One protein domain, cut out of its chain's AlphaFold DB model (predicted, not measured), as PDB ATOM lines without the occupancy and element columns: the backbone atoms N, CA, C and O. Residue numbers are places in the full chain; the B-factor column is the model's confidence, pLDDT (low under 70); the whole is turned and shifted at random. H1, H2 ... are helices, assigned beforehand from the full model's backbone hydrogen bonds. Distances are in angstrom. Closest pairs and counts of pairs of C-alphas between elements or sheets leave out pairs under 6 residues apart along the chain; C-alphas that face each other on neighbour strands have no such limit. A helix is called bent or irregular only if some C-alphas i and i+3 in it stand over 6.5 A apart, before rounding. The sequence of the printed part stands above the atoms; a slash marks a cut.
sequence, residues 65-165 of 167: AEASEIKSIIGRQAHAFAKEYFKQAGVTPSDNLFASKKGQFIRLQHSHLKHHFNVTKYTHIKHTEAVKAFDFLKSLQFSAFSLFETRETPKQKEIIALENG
ATOM      1  N   ALA A  65     239.515 279.512 277.857       96.50
ATOM      2  CA  ALA A  65     240.695 279.401 277.007       96.50
ATOM      3  C   ALA A  65     240.392 279.954 275.608       96.50
ATOM      4  O   ALA A  65     241.142 280.784 275.086       96.50
ATOM      5  N   GLU A  66     239.244 279.590 275.046       97.56
ATOM      6  CA  GLU A  66     238.746 280.084 273.764       97.56
ATOM      7  C   GLU A  66     238.455 281.588 273.810       97.56
ATOM      8  O   GLU A  66     238.857 282.347 272.919       97.56
ATOM      9  N   ALA A  67     237.824 282.063 274.887       97.06
ATOM     10  CA  ALA A  67     237.608 283.488 275.104       97.06
ATOM     11  C   ALA A  67     238.934 284.258 275.234       97.06
ATOM     12  O   ALA A  67     239.039 285.403 274.776       97.06
ATOM     13  N   SER A  68     239.951 283.650 275.848       97.88
ATOM     14  CA  SER A  68     241.292 284.231 275.951       97.88
ATOM     15  C   SER A  68     241.988 284.302 274.596       97.88
ATOM     16  O   SER A  68     242.590 285.332 274.285       97.88
ATOM     17  N   GLU A  69     241.839 283.285 273.746       98.06
ATOM     18  CA  GLU A  69     242.389 283.305 272.388       98.06
ATOM     19  C   GLU A  69     241.728 284.386 271.519       98.06
ATOM     20  O   GLU A  69     242.429 285.145 270.846       98.06
ATOM     21  N   ILE A  70     240.405 284.577 271.618       98.12
ATOM     22  CA  ILE A  70     239.709 285.701 270.959       98.12
ATOM     23  C   ILE A  70     240.322 287.044 271.366       98.12
ATOM     24  O   ILE A  70     240.648 287.868 270.507       98.12
ATOM     25  N   LYS A  71     240.510 287.277 272.673       97.94
ATOM     26  CA  LYS A  71     241.123 288.519 273.181       97.94
ATOM     27  C   LYS A  71     242.551 288.690 272.662       97.94
ATOM     28  O   LYS A  71     242.946 289.803 272.314       97.94
ATOM     29  N   SER A  72     243.305 287.596 272.602       98.25
ATOM     30  CA  SER A  72     244.682 287.536 272.113       98.25
ATOM     31  C   SER A  72     244.773 287.965 270.641       98.25
ATOM     32  O   SER A  72     245.551 288.860 270.297       98.25
ATOM     33  N   ILE A  73     243.919 287.396 269.782       98.25
ATOM     34  CA  ILE A  73     243.817 287.736 268.354       98.25
ATOM     35  C   ILE A  73     243.424 289.209 268.176       98.25
ATOM     36  O   ILE A  73     244.167 289.971 267.548       98.25
ATOM     37  N   ILE A  74     242.323 289.633 268.808       98.44
ATOM     38  CA  ILE A  74     241.806 291.009 268.729       98.44
ATOM     39  C   ILE A  74     242.853 292.020 269.202       98.44
ATOM     40  O   ILE A  74     243.021 293.072 268.584       98.44
ATOM     41  N   GLY A  75     243.572 291.717 270.285       97.88
ATOM     42  CA  GLY A  75     244.596 292.594 270.846       97.88
ATOM     43  C   GLY A  75     245.771 292.827 269.893       97.88
ATOM     44  O   GLY A  75     246.220 293.971 269.754       97.88
ATOM     45  N   ARG A  76     246.239 291.769 269.213       97.81
ATOM     46  CA  ARG A  76     247.295 291.860 268.188       97.81
ATOM     47  C   ARG A  76     246.819 292.638 266.962       97.81
ATOM     48  O   ARG A  76     247.502 293.569 266.534       97.81
ATOM     49  N   GLN A  77     245.645 292.303 266.431       98.00
ATOM     50  CA  GLN A  77     245.093 292.953 265.240       98.00
ATOM     51  C   GLN A  77     244.742 294.422 265.485       98.00
ATOM     52  O   GLN A  77     245.114 295.275 264.688       98.00
ATOM     53  N   ALA A  78     244.141 294.759 266.629       98.25
ATOM     54  CA  ALA A  78     243.826 296.146 266.976       98.25
ATOM     55  C   ALA A  78     245.073 297.034 267.026       98.25
ATOM     56  O   ALA A  78     245.020 298.207 266.659       98.25
ATOM     57  N   HIS A  79     246.200 296.481 267.483       98.12
ATOM     58  CA  HIS A  79     247.480 297.183 267.474       98.12
ATOM     59  C   HIS A  79     247.967 297.452 266.046       98.12
ATOM     60  O   HIS A  79     248.394 298.566 265.746       98.12
ATOM     61  N   ALA A  80     247.878 296.452 265.166       98.06
ATOM     62  CA  ALA A  80     248.233 296.592 263.754       98.06
ATOM     63  C   ALA A  80     247.322 297.603 263.033       98.06
ATOM     64  O   ALA A  80     247.826 298.508 262.373       98.06
ATOM     65  N   PHE A  81     246.007 297.527 263.243       98.38
ATOM     66  CA  PHE A  81     245.035 298.450 262.652       98.38
ATOM     67  C   PHE A  81     245.216 299.890 263.134       98.38
ATOM     68  O   PHE A  81     245.122 300.818 262.336       98.38
ATOM     69  N   ALA A  82     245.538 300.102 264.414       98.06
ATOM     70  CA  ALA A  82     245.866 301.435 264.914       98.06
ATOM     71  C   ALA A  82     247.125 302.001 264.240       98.06
ATOM     72  O   ALA A  82     247.126 303.159 263.826       98.06
ATOM     73  N   LYS A  83     248.181 301.189 264.074       97.88
ATOM     74  CA  LYS A  83     249.384 301.604 263.332       97.88
ATOM     75  C   LYS A  83     249.057 301.978 261.889       97.88
ATOM     76  O   LYS A  83     249.541 302.995 261.404       97.88
ATOM     77  N   GLU A  84     248.250 301.165 261.216       97.50
ATOM     78  CA  GLU A  84     247.849 301.416 259.836       97.50
ATOM     79  C   GLU A  84     247.022 302.699 259.698       97.50
ATOM     80  O   GLU A  84     247.336 303.516 258.835       97.50
ATOM     81  N   TYR A  85     246.063 302.936 260.600       97.75
ATOM     82  CA  TYR A  85     245.275 304.172 260.644       97.75
ATOM     83  C   TYR A  85     246.167 305.421 260.662       97.75
ATOM     84  O   TYR A  85     246.024 306.308 259.824       97.75
ATOM     85  N   PHE A  86     247.116 305.486 261.601       97.19
ATOM     86  CA  PHE A  86     247.985 306.658 261.740       97.19
ATOM     87  C   PHE A  86     248.994 306.781 260.601       97.19
ATOM     88  O   PHE A  86     249.278 307.891 260.153       97.19
ATOM     89  N   LYS A  87     249.470 305.649 260.068       96.56
ATOM     90  CA  LYS A  87     250.310 305.631 258.867       96.56
ATOM     91  C   LYS A  87     249.573 306.221 257.662       96.56
ATOM     92  O   LYS A  87     250.161 307.027 256.949       96.56
ATOM     93  N   GLN A  88     248.311 305.848 257.441       95.25
ATOM     94  CA  GLN A  88     247.491 306.399 256.353       95.25
ATOM     95  C   GLN A  88     247.164 307.884 256.570       95.25
ATOM     96  O   GLN A  88     247.113 308.639 255.605       95.25
ATOM     97  N   ALA A  89     246.996 308.314 257.824       92.88
ATOM     98  CA  ALA A  89     246.797 309.721 258.168       92.88
ATOM     99  C   ALA A  89     248.079 310.574 258.062       92.88
ATOM    100  O   ALA A  89     247.991 311.798 258.081       92.88
ATOM    101  N   GLY A  90     249.263 309.954 257.979       94.62
ATOM    102  CA  GLY A  90     250.545 310.665 257.976       94.62
ATOM    103  C   GLY A  90     250.883 311.335 259.313       94.62
ATOM    104  O   GLY A  90     251.642 312.300 259.334       94.62
ATOM    105  N   VAL A  91     250.316 310.848 260.423       92.00
ATOM    106  CA  VAL A  91     250.467 311.440 261.761       92.00
ATOM    107  C   VAL A  91     251.218 310.477 262.675       92.00
ATOM    108  O   VAL A  91     250.913 309.287 262.711       92.00
ATOM    109  N   THR A  92     252.158 310.994 263.466       93.50
ATOM    110  CA  THR A  92     252.752 310.255 264.589       93.50
ATOM    111  C   THR A  92     251.932 310.545 265.847       93.50
ATOM    112  O   THR A  92     251.967 311.677 266.328       93.50
ATOM    113  N   PRO A  93     251.160 309.578 266.373       94.94
ATOM    114  CA  PRO A  93     250.315 309.804 267.539       94.94
ATOM    115  C   PRO A  93     251.137 309.821 268.831       94.94
ATOM    116  O   PRO A  93     252.179 309.171 268.920       94.94
ATOM    117  N   SER A  94     250.610 310.482 269.861       95.62
ATOM    118  CA  SER A  94     251.045 310.248 271.238       95.62
ATOM    119  C   SER A  94     250.675 308.834 271.703       95.62
ATOM    120  O   SER A  94     249.781 308.185 271.142       95.62
ATOM    121  N   ASP A  95     251.298 308.371 272.788       95.94
ATOM    122  CA  ASP A  95     250.964 307.078 273.397       95.94
ATOM    123  C   ASP A  95     249.489 307.006 273.827       95.94
ATOM    124  O   ASP A  95     248.821 305.987 273.626       95.94
ATOM    125  N   ASN A  96     248.945 308.110 274.351       96.25
ATOM    126  CA  ASN A  96     247.550 308.201 274.785       96.25
ATOM    127  C   ASN A  96     246.581 308.110 273.603       96.25
ATOM    128  O   ASN A  96     245.598 307.358 273.647       96.25
ATOM    129  N   LEU A  97     246.862 308.847 272.525       96.81
ATOM    130  CA  LEU A  97     246.044 308.830 271.320       96.81
ATOM    131  C   LEU A  97     246.106 307.459 270.634       96.81
ATOM    132  O   LEU A  97     245.068 306.917 270.231       96.81
ATOM    133  N   PHE A  98     247.295 306.853 270.574       98.06
ATOM    134  CA  PHE A  98     247.486 305.510 270.035       98.06
ATOM    135  C   PHE A  98     246.716 304.457 270.840       98.06
ATOM    136  O   PHE A  98     245.963 303.665 270.263       98.06
ATOM    137  N   ALA A  99     246.837 304.470 272.171       97.75
ATOM    138  CA  ALA A  99     246.115 303.553 273.053       97.75
ATOM    139  C   ALA A  99     244.592 303.702 272.903       97.75
ATOM    140  O   ALA A  99     243.869 302.704 272.803       97.75
ATOM    141  N   SER A 100     244.104 304.941 272.807       97.88
ATOM    142  CA  SER A 100     242.687 305.239 272.586       97.88
ATOM    143  C   SER A 100     242.184 304.714 271.234       97.88
ATOM    144  O   SER A 100     241.107 304.112 271.156       97.88
ATOM    145  N   LYS A 101     242.967 304.870 270.156       98.06
ATOM    146  CA  LYS A 101     242.628 304.341 268.823       98.06
ATOM    147  C   LYS A 101     242.675 302.813 268.775       98.06
ATOM    148  O   LYS A 101     241.751 302.193 268.251       98.06
ATOM    149  N   LYS A 102     243.670 302.182 269.402       98.19
ATOM    150  CA  LYS A 102     243.701 300.722 269.588       98.19
ATOM    151  C   LYS A 102     242.447 300.229 270.316       98.19
ATOM    152  O   LYS A 102     241.822 299.266 269.878       98.19
ATOM    153  N   GLY A 103     242.034 300.912 271.386       98.19
ATOM    154  CA  GLY A 103     240.807 300.593 272.124       98.19
ATOM    155  C   GLY A 103     239.541 300.650 271.262       98.19
ATOM    156  O   GLY A 103     238.657 299.805 271.410       98.19
ATOM    157  N   GLN A 104     239.463 301.596 270.322       98.19
ATOM    158  CA  GLN A 104     238.382 301.658 269.332       98.19
ATOM    159  C   GLN A 104     238.362 300.408 268.442       98.19
ATOM    160  O   GLN A 104     237.318 299.765 268.343       98.19
ATOM    161  N   PHE A 105     239.501 299.994 267.875       98.44
ATOM    162  CA  PHE A 105     239.573 298.781 267.045       98.44
ATOM    163  C   PHE A 105     239.260 297.490 267.810       98.44
ATOM    164  O   PHE A 105     238.662 296.578 267.243       98.44
ATOM    165  N   ILE A 106     239.600 297.402 269.100       98.44
ATOM    166  CA  ILE A 106     239.175 296.276 269.953       98.44
ATOM    167  C   ILE A 106     237.643 296.199 270.005       98.44
ATOM    168  O   ILE A 106     237.056 295.138 269.786       98.44
ATOM    169  N   ARG A 107     236.977 297.332 270.262       97.94
ATOM    170  CA  ARG A 107     235.509 297.399 270.349       97.94
ATOM    171  C   ARG A 107     234.840 297.076 269.014       97.94
ATOM    172  O   ARG A 107     233.853 296.344 269.008       97.94
ATOM    173  N   LEU A 108     235.383 297.586 267.907       98.12
ATOM    174  CA  LEU A 108     234.869 297.311 266.564       98.12
ATOM    175  C   LEU A 108     234.956 295.821 266.227       98.12
ATOM    176  O   LEU A 108     233.946 295.234 265.858       98.12
ATOM    177  N   GLN A 109     236.106 295.179 266.449       98.31
ATOM    178  CA  GLN A 109     236.259 293.741 266.199       98.31
ATOM    179  C   GLN A 109     235.291 292.901 267.041       98.31
ATOM    180  O   GLN A 109     234.643 292.002 266.511       98.31
ATOM    181  N   HIS A 110     235.105 293.228 268.325       98.19
ATOM    182  CA  HIS A 110     234.075 292.570 269.138       98.19
ATOM    183  C   HIS A 110     232.657 292.798 268.596       98.19
ATOM    184  O   HIS A 110     231.818 291.907 268.708       98.19
ATOM    185  N   SER A 111     232.361 293.973 268.038       97.50
ATOM    186  CA  SER A 111     231.059 294.261 267.429       97.50
ATOM    187  C   SER A 111     230.827 293.421 266.174       97.50
ATOM    188  O   SER A 111     229.798 292.756 266.073       97.50
ATOM    189  N   HIS A 112     231.804 293.396 265.266       97.62
ATOM    190  CA  HIS A 112     231.771 292.600 264.036       97.62
ATOM    191  C   HIS A 112     231.644 291.108 264.334       97.62
ATOM    192  O   HIS A 112     230.781 290.447 263.765       97.62
ATOM    193  N   LEU A 113     232.420 290.598 265.293       98.06
ATOM    194  CA  LEU A 113     232.350 289.203 265.725       98.06
ATOM    195  C   LEU A 113     230.952 288.834 266.234       98.06
ATOM    196  O   LEU A 113     230.354 287.863 265.785       98.06
ATOM    197  N   LYS A 114     230.401 289.634 267.149       97.69
ATOM    198  CA  LYS A 114     229.054 289.402 267.683       97.69
ATOM    199  C   LYS A 114     227.982 289.435 266.598       97.69
ATOM    200  O   LYS A 114     227.062 288.626 266.639       97.69
ATOM    201  N   HIS A 115     228.097 290.366 265.654       97.12
ATOM    202  CA  HIS A 115     227.149 290.485 264.555       97.12
ATOM    203  C   HIS A 115     227.236 289.284 263.605       97.12
ATOM    204  O   HIS A 115     226.204 288.728 263.251       97.12
ATOM    205  N   HIS A 116     228.452 288.831 263.278       97.19
ATOM    206  CA  HIS A 116     228.682 287.670 262.417       97.19
ATOM    207  C   HIS A 116     228.067 286.382 262.984       97.19
ATOM    208  O   HIS A 116     227.412 285.644 262.256       97.19
ATOM    209  N   PHE A 117     228.222 286.144 264.289       96.31
ATOM    210  CA  PHE A 117     227.658 284.968 264.970       96.31
ATOM    211  C   PHE A 117     226.239 285.188 265.514       96.31
ATOM    212  O   PHE A 117     225.682 284.300 266.149       96.31
ATOM    213  N   ASN A 118     225.640 286.362 265.284       96.38
ATOM    214  CA  ASN A 118     224.316 286.737 265.788       96.38
ATOM    215  C   ASN A 118     224.145 286.528 267.312       96.38
ATOM    216  O   ASN A 118     223.153 285.975 267.788       96.38
ATOM    217  N   VAL A 119     225.128 286.982 268.097       94.75
ATOM    218  CA  VAL A 119     225.143 286.853 269.562       94.75
ATOM    219  C   VAL A 119     225.215 288.205 270.266       94.75
ATOM    220  O   VAL A 119     225.841 289.159 269.808       94.75
ATOM    221  N   THR A 120     224.626 288.296 271.457       94.12
ATOM    222  CA  THR A 120     224.660 289.517 272.286       94.12
ATOM    223  C   THR A 120     226.015 289.763 272.952       94.12
ATOM    224  O   THR A 120     226.431 290.916 273.114       94.12
ATOM    225  N   LYS A 121     226.727 288.694 273.325       95.19
ATOM    226  CA  LYS A 121     228.085 288.718 273.887       95.19
ATOM    227  C   LYS A 121     228.949 287.734 273.109       95.19
ATOM    228  O   LYS A 121     228.472 286.663 272.763       95.19
ATOM    229  N   TYR A 122     230.220 288.060 272.873       95.69
ATOM    230  CA  TYR A 122     231.117 287.134 272.165       95.69
ATOM    231  C   TYR A 122     231.344 285.832 272.953       95.69
ATOM    232  O   TYR A 122     231.585 284.793 272.363       95.69
ATOM    233  N   THR A 123     231.196 285.867 274.278       95.19
ATOM    234  CA  THR A 123     231.228 284.679 275.142       95.19
ATOM    235  C   THR A 123     229.980 283.806 275.026       95.19
ATOM    236  O   THR A 123     229.903 282.803 275.712       95.19
ATOM    237  N   HIS A 124     228.975 284.199 274.238       95.06
ATOM    238  CA  HIS A 124     227.816 283.358 273.918       95.06
ATOM    239  C   HIS A 124     227.975 282.645 272.568       95.06
ATOM    240  O   HIS A 124     227.050 281.966 272.131       95.06
ATOM    241  N   ILE A 125     229.111 282.813 271.881       95.31
ATOM    242  CA  ILE A 125     229.436 281.975 270.722       95.31
ATOM    243  C   ILE A 125     229.477 280.526 271.205       95.31
ATOM    244  O   ILE A 125     229.939 280.258 272.316       95.31
ATOM    245  N   LYS A 126     228.957 279.600 270.400       94.12
ATOM    246  CA  LYS A 126     228.974 278.179 270.740       94.12
ATOM    247  C   LYS A 126     230.394 277.635 270.717       94.12
ATOM    248  O   LYS A 126     231.187 278.005 269.854       94.12
ATOM    249  N   HIS A 127     230.677 276.680 271.597       93.31
ATOM    250  CA  HIS A 127     231.961 275.978 271.598       93.31
ATOM    251  C   HIS A 127     232.263 275.324 270.236       93.31
ATOM    252  O   HIS A 127     233.352 275.466 269.689       93.31
ATOM    253  N   THR A 128     231.253 274.724 269.598       91.56
ATOM    254  CA  THR A 128     231.368 274.128 268.253       91.56
ATOM    255  C   THR A 128     231.708 275.134 267.143       91.56
ATOM    256  O   THR A 128     232.093 274.741 266.040       91.56
ATOM    257  N   GLU A 129     231.613 276.436 267.419       94.81
ATOM    258  CA  GLU A 129     231.912 277.527 266.491       94.81
ATOM    259  C   GLU A 129     233.189 278.303 266.848       94.81
ATOM    260  O   GLU A 129     233.560 279.222 266.115       94.81
ATOM    261  N   ALA A 130     233.904 277.928 267.915       95.69
ATOM    262  CA  ALA A 130     235.086 278.649 268.390       95.69
ATOM    263  C   ALA A 130     236.165 278.805 267.305       95.69
ATOM    264  O   ALA A 130     236.644 279.909 267.045       95.69
ATOM    265  N   VAL A 131     236.489 277.720 266.596       96.69
ATOM    266  CA  VAL A 131     237.480 277.744 265.506       96.69
ATOM    267  C   VAL A 131     237.051 278.696 264.388       96.69
ATOM    268  O   VAL A 131     237.844 279.525 263.943       96.69
ATOM    269  N   LYS A 132     235.768 278.664 264.001       97.88
ATOM    270  CA  LYS A 132     235.216 279.586 262.995       97.88
ATOM    271  C   LYS A 132     235.321 281.039 263.458       97.88
ATOM    272  O   LYS A 132     235.602 281.915 262.646       97.88
ATOM    273  N   ALA A 133     235.119 281.302 264.748       98.06
ATOM    274  CA  ALA A 133     235.274 282.637 265.318       98.06
ATOM    275  C   ALA A 133     236.724 283.129 265.241       98.06
ATOM    276  O   ALA A 133     236.958 284.292 264.899       98.06
ATOM    277  N   PHE A 134     237.699 282.253 265.498       98.31
ATOM    278  CA  PHE A 134     239.115 282.592 265.354       98.31
ATOM    279  C   PHE A 134     239.468 282.908 263.900       98.31
ATOM    280  O   PHE A 134     240.148 283.902 263.641       98.31
ATOM    281  N   ASP A 135     239.000 282.089 262.959       98.19
ATOM    282  CA  ASP A 135     239.282 282.261 261.533       98.19
ATOM    283  C   ASP A 135     238.626 283.524 260.974       98.19
ATOM    284  O   ASP A 135     239.279 284.296 260.270       98.19
ATOM    285  N   PHE A 136     237.378 283.804 261.370       98.25
ATOM    286  CA  PHE A 136     236.706 285.062 261.051       98.25
ATOM    287  C   PHE A 136     237.537 286.263 261.516       98.25
ATOM    288  O   PHE A 136     237.844 287.142 260.710       98.25
ATOM    289  N   LEU A 137     237.969 286.284 262.783       97.81
ATOM    290  CA  LEU A 137     238.794 287.376 263.305       97.81
ATOM    291  C   LEU A 137     240.106 287.511 262.534       97.81
ATOM    292  O   LEU A 137     240.420 288.600 262.065       97.81
ATOM    293  N   LYS A 138     240.843 286.415 262.331       97.12
ATOM    294  CA  LYS A 138     242.111 286.414 261.577       97.12
ATOM    295  C   LYS A 138     241.941 286.904 260.138       97.12
ATOM    296  O   LYS A 138     242.874 287.486 259.590       97.12
ATOM    297  N   SER A 139     240.768 286.691 259.541       97.19
ATOM    298  CA  SER A 139     240.457 287.165 258.192       97.19
ATOM    299  C   SER A 139     240.184 288.671 258.118       97.19
ATOM    300  O   SER A 139     240.390 289.259 257.056       97.19
ATOM    301  N   LEU A 140     239.777 289.314 259.225       96.25
ATOM    302  CA  LEU A 140     239.513 290.754 259.249       96.25
ATOM    303  C   LEU A 140     240.766 291.545 258.871       96.25
ATOM    304  O   LEU A 140     241.850 291.351 259.421       96.25
ATOM    305  N   GLN A 141     240.575 292.479 257.946       95.94
ATOM    306  CA  GLN A 141     241.581 293.433 257.493       95.94
ATOM    307  C   GLN A 141     241.159 294.850 257.876       95.94
ATOM    308  O   GLN A 141     239.985 295.106 258.141       95.94
ATOM    309  N   PHE A 142     242.098 295.796 257.843       95.44
ATOM    310  CA  PHE A 142     241.808 297.206 258.110       95.44
ATOM    311  C   PHE A 142     240.693 297.765 257.207       95.44
ATOM    312  O   PHE A 142     239.829 298.509 257.664       95.44
ATOM    313  N   SER A 143     240.655 297.341 255.941       94.31
ATOM    314  CA  SER A 143     239.641 297.746 254.962       94.31
ATOM    315  C   SER A 143     238.223 297.255 255.274       94.31
ATOM    316  O   SER A 143     237.280 297.690 254.619       94.31
ATOM    317  N   ALA A 144     238.050 296.350 256.243       93.50
ATOM    318  CA  ALA A 144     236.732 295.884 256.670       93.50
ATOM    319  C   ALA A 144     235.970 296.933 257.501       93.50
ATOM    320  O   ALA A 144     234.763 296.797 257.690       93.50
ATOM    321  N   PHE A 145     236.653 297.971 257.999       96.44
ATOM    322  CA  PHE A 145     236.039 299.027 258.801       96.44
ATOM    323  C   PHE A 145     235.718 300.251 257.944       96.44
ATOM    324  O   PHE A 145     236.561 300.772 257.212       96.44
ATOM    325  N   SER A 146     234.499 300.763 258.081       96.00
ATOM    326  CA  SER A 146     234.072 301.981 257.398       96.00
ATOM    327  C   SER A 146     234.760 303.234 257.956       96.00
ATOM    328  O   SER A 146     235.217 303.284 259.103       96.00
ATOM    329  N   LEU A 147     234.761 304.314 257.170       94.44
ATOM    330  CA  LEU A 147     235.233 305.629 257.627       94.44
ATOM    331  C   LEU A 147     234.451 306.129 258.850       94.44
ATOM    332  O   LEU A 147     235.011 306.761 259.742       94.44
ATOM    333  N   PHE A 148     233.155 305.817 258.922       95.56
ATOM    334  CA  PHE A 148     232.329 306.174 260.072       95.56
ATOM    335  C   PHE A 148     232.766 305.443 261.345       95.56
ATOM    336  O   PHE A 148     232.790 306.042 262.420       95.56
ATOM    337  N   GLU A 149     233.122 304.164 261.236       96.38
ATOM    338  CA  GLU A 149     233.578 303.359 262.369       96.38
ATOM    339  C   GLU A 149     234.965 303.767 262.853       96.38
ATOM    340  O   GLU A 149     235.219 303.722 264.056       96.38
ATOM    341  N   THR A 150     235.848 304.177 261.941       96.12
ATOM    342  CA  THR A 150     237.255 304.496 262.236       96.12
ATOM    343  C   THR A 150     237.504 305.962 262.582       96.12
ATOM    344  O   THR A 150     238.575 306.284 263.115       96.12
ATOM    345  N   ARG A 151     236.520 306.846 262.350       95.25
ATOM    346  CA  ARG A 151     236.601 308.275 262.688       95.25
ATOM    347  C   ARG A 151     237.002 308.502 264.139       95.25
ATOM    348  O   ARG A 151     236.769 307.671 265.020       95.25
ATOM    349  N   GLU A 152     237.563 309.670 264.401       95.19
ATOM    350  CA  GLU A 152     237.940 310.052 265.755       95.19
ATOM    351  C   GLU A 152     236.733 310.124 266.685       95.19
ATOM    352  O   GLU A 152     235.737 310.808 266.421       95.19
ATOM    353  N   THR A 153     236.834 309.402 267.799       95.69
ATOM    354  CA  THR A 153     235.829 309.449 268.863       95.69
ATOM    355  C   THR A 153     235.927 310.770 269.635       95.69
ATOM    356  O   THR A 153     236.996 311.384 269.641       95.69
ATOM    357  N   PRO A 154     234.869 311.202 270.349       95.75
ATOM    358  CA  PRO A 154     234.929 312.405 271.183       95.75
ATOM    359  C   PRO A 154     236.131 312.417 272.134       95.75
ATOM    360  O   PRO A 154     236.813 313.428 272.242       95.75
ATOM    361  N   LYS A 155     236.466 311.263 272.733       93.75
ATOM    362  CA  LYS A 155     237.625 311.150 273.625       93.75
ATOM    363  C   LYS A 155     238.962 311.332 272.903       93.75
ATOM    364  O   LYS A 155     239.885 311.894 273.469       93.75
ATOM    365  N   GLN A 156     239.086 310.852 271.666       95.56
ATOM    366  CA  GLN A 156     240.301 311.056 270.866       95.56
ATOM    367  C   GLN A 156     240.460 312.524 270.469       95.56
ATOM    368  O   GLN A 156     241.562 313.047 270.556       95.56
ATOM    369  N   LYS A 157     239.360 313.199 270.118       95.31
ATOM    370  CA  LYS A 157     239.368 314.640 269.827       95.31
ATOM    371  C   LYS A 157     239.776 315.470 271.042       95.31
ATOM    372  O   LYS A 157     240.562 316.394 270.903       95.31
ATOM    373  N   GLU A 158     239.275 315.112 272.222       94.88
ATOM    374  CA  GLU A 158     239.675 315.729 273.492       94.88
ATOM    375  C   GLU A 158     241.181 315.553 273.752       94.88
ATOM    376  O   GLU A 158     241.856 316.525 274.063       94.88
ATOM    377  N   ILE A 159     241.721 314.340 273.563       93.88
ATOM    378  CA  ILE A 159     243.167 314.074 273.697       93.88
ATOM    379  C   ILE A 159     243.968 314.970 272.744       93.88
ATOM    380  O   ILE A 159     244.900 315.634 273.182       93.88
ATOM    381  N   ILE A 160     243.571 315.038 271.472       93.56
ATOM    382  CA  ILE A 160     244.241 315.867 270.461       93.56
ATOM    383  C   ILE A 160     244.201 317.355 270.844       93.56
ATOM    384  O   ILE A 160     245.207 318.049 270.720       93.56
ATOM    385  N   ALA A 161     243.056 317.858 271.316       93.62
ATOM    386  CA  ALA A 161     242.903 319.255 271.720       93.62
ATOM    387  C   ALA A 161     243.821 319.613 272.901       93.62
ATOM    388  O   ALA A 161     244.556 320.602 272.838       93.62
ATOM    389  N   LEU A 162     243.842 318.757 273.927       93.12
ATOM    390  CA  LEU A 162     244.701 318.919 275.101       93.12
ATOM    391  C   LEU A 162     246.191 318.872 274.737       93.12
ATOM    392  O   LEU A 162     246.968 319.679 275.237       93.12
ATOM    393  N   GLU A 163     246.593 317.960 273.851       89.94
ATOM    394  CA  GLU A 163     247.991 317.814 273.418       89.94
ATOM    395  C   GLU A 163     248.468 318.977 272.539       89.94
ATOM    396  O   GLU A 163     249.638 319.348 272.593       89.94
ATOM    397  N   ASN A 164     247.561 319.599 271.783       88.38
ATOM    398  CA  ASN A 164     247.857 320.782 270.974       88.38
ATOM    399  C   ASN A 164     247.812 322.099 271.769       88.38
ATOM    400  O   ASN A 164     248.027 323.163 271.190       88.38
ATOM    401  N   GLY A 165     247.508 322.059 273.072       78.25
ATOM    402  CA  GLY A 165     247.372 323.261 273.901       78.25
ATOM    403  C   GLY A 165     246.157 324.124 273.543       78.25
ATOM    404  O   GLY A 165     246.121 325.305 273.883       78.25
TER     405      GLY A 165
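AT A GLANCE: This is residues 65 to 165 of the 167 residues of the protein "ORF6C domain-containing protein" of Streptococcus anginosus (UniProt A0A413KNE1). Two long helices, H1 and H2, cross near their middles as an X and make the core of a rod-shaped model. At one end of the rod H3 packs on the first part of H1 and the last part of H2; at the other end H5 packs on the first part of H2, and the tiny H4 sits at the side of H2. You have 101 printed residues with five named helices, H1 to H5 in chain order, and no named strand: the class is all helix. The whole is only just compact, close to loose, with a radius of gyration of the C-alphas of 14.8 A and spans of 52 by 24 by 22 A.

HOW THE PARTS SIT: Start at H1, residues 65 to 89, whose residues 74 to 83 alone touch H2, residues 95 to 116, the hub. They run opposite ways at a steep tilt of 55 degrees, and their closest C-alphas, of Ala 78 and Phe 105, are 5.0 A apart. Look next at H3, residues 127 to 139: it touches residues 66 to 74 of H1 alone, the same way at a shallow tilt of 16 degrees, closest at C-alphas 70 and 134, 6.4 A. H3 also touches H2, closest at C-alphas 137 and 113, 7.1 A. H5, residues 154 to 163, touches H2 at a shallow tilt of 12 degrees, opposite ways, closest at C-alphas 156 and 97, 6.2 A. H4, residues 147 to 150, only just touches H2, with 3 pairs of C-alphas within 8 A, the closest being 149 and 108 at 7.5 A. The helix packing is part aligned, part crossed, with two shallow tilts among four pairs. H1, H2 and H5 have every O i to N i+4 pair within hydrogen-bond range, H3 has 7 of 9, and H4 is too short for one.

IN THESE COORDINATES: Find C-alpha 65 at (240.695, 279.401, 277.007); from there H1 runs 36.2 A to C-alpha 89. H2 runs 31.5 A from C-alpha 95 at (250.964, 307.078, 273.397), and H3 19.4 A. H3 is irregular: C-alphas 128 and 131 are 7.6 A apart. H4 spans 5.2 A, and H5 14.3 A to C-alpha 163 at (247.991, 317.814, 273.418).

THE WHOLE: The farthest C-alphas, of Thr 128 and Gly 165, are 52.0 A apart. The printed part has no cut, no link is long, and no printed residue has a pLDDT under 70.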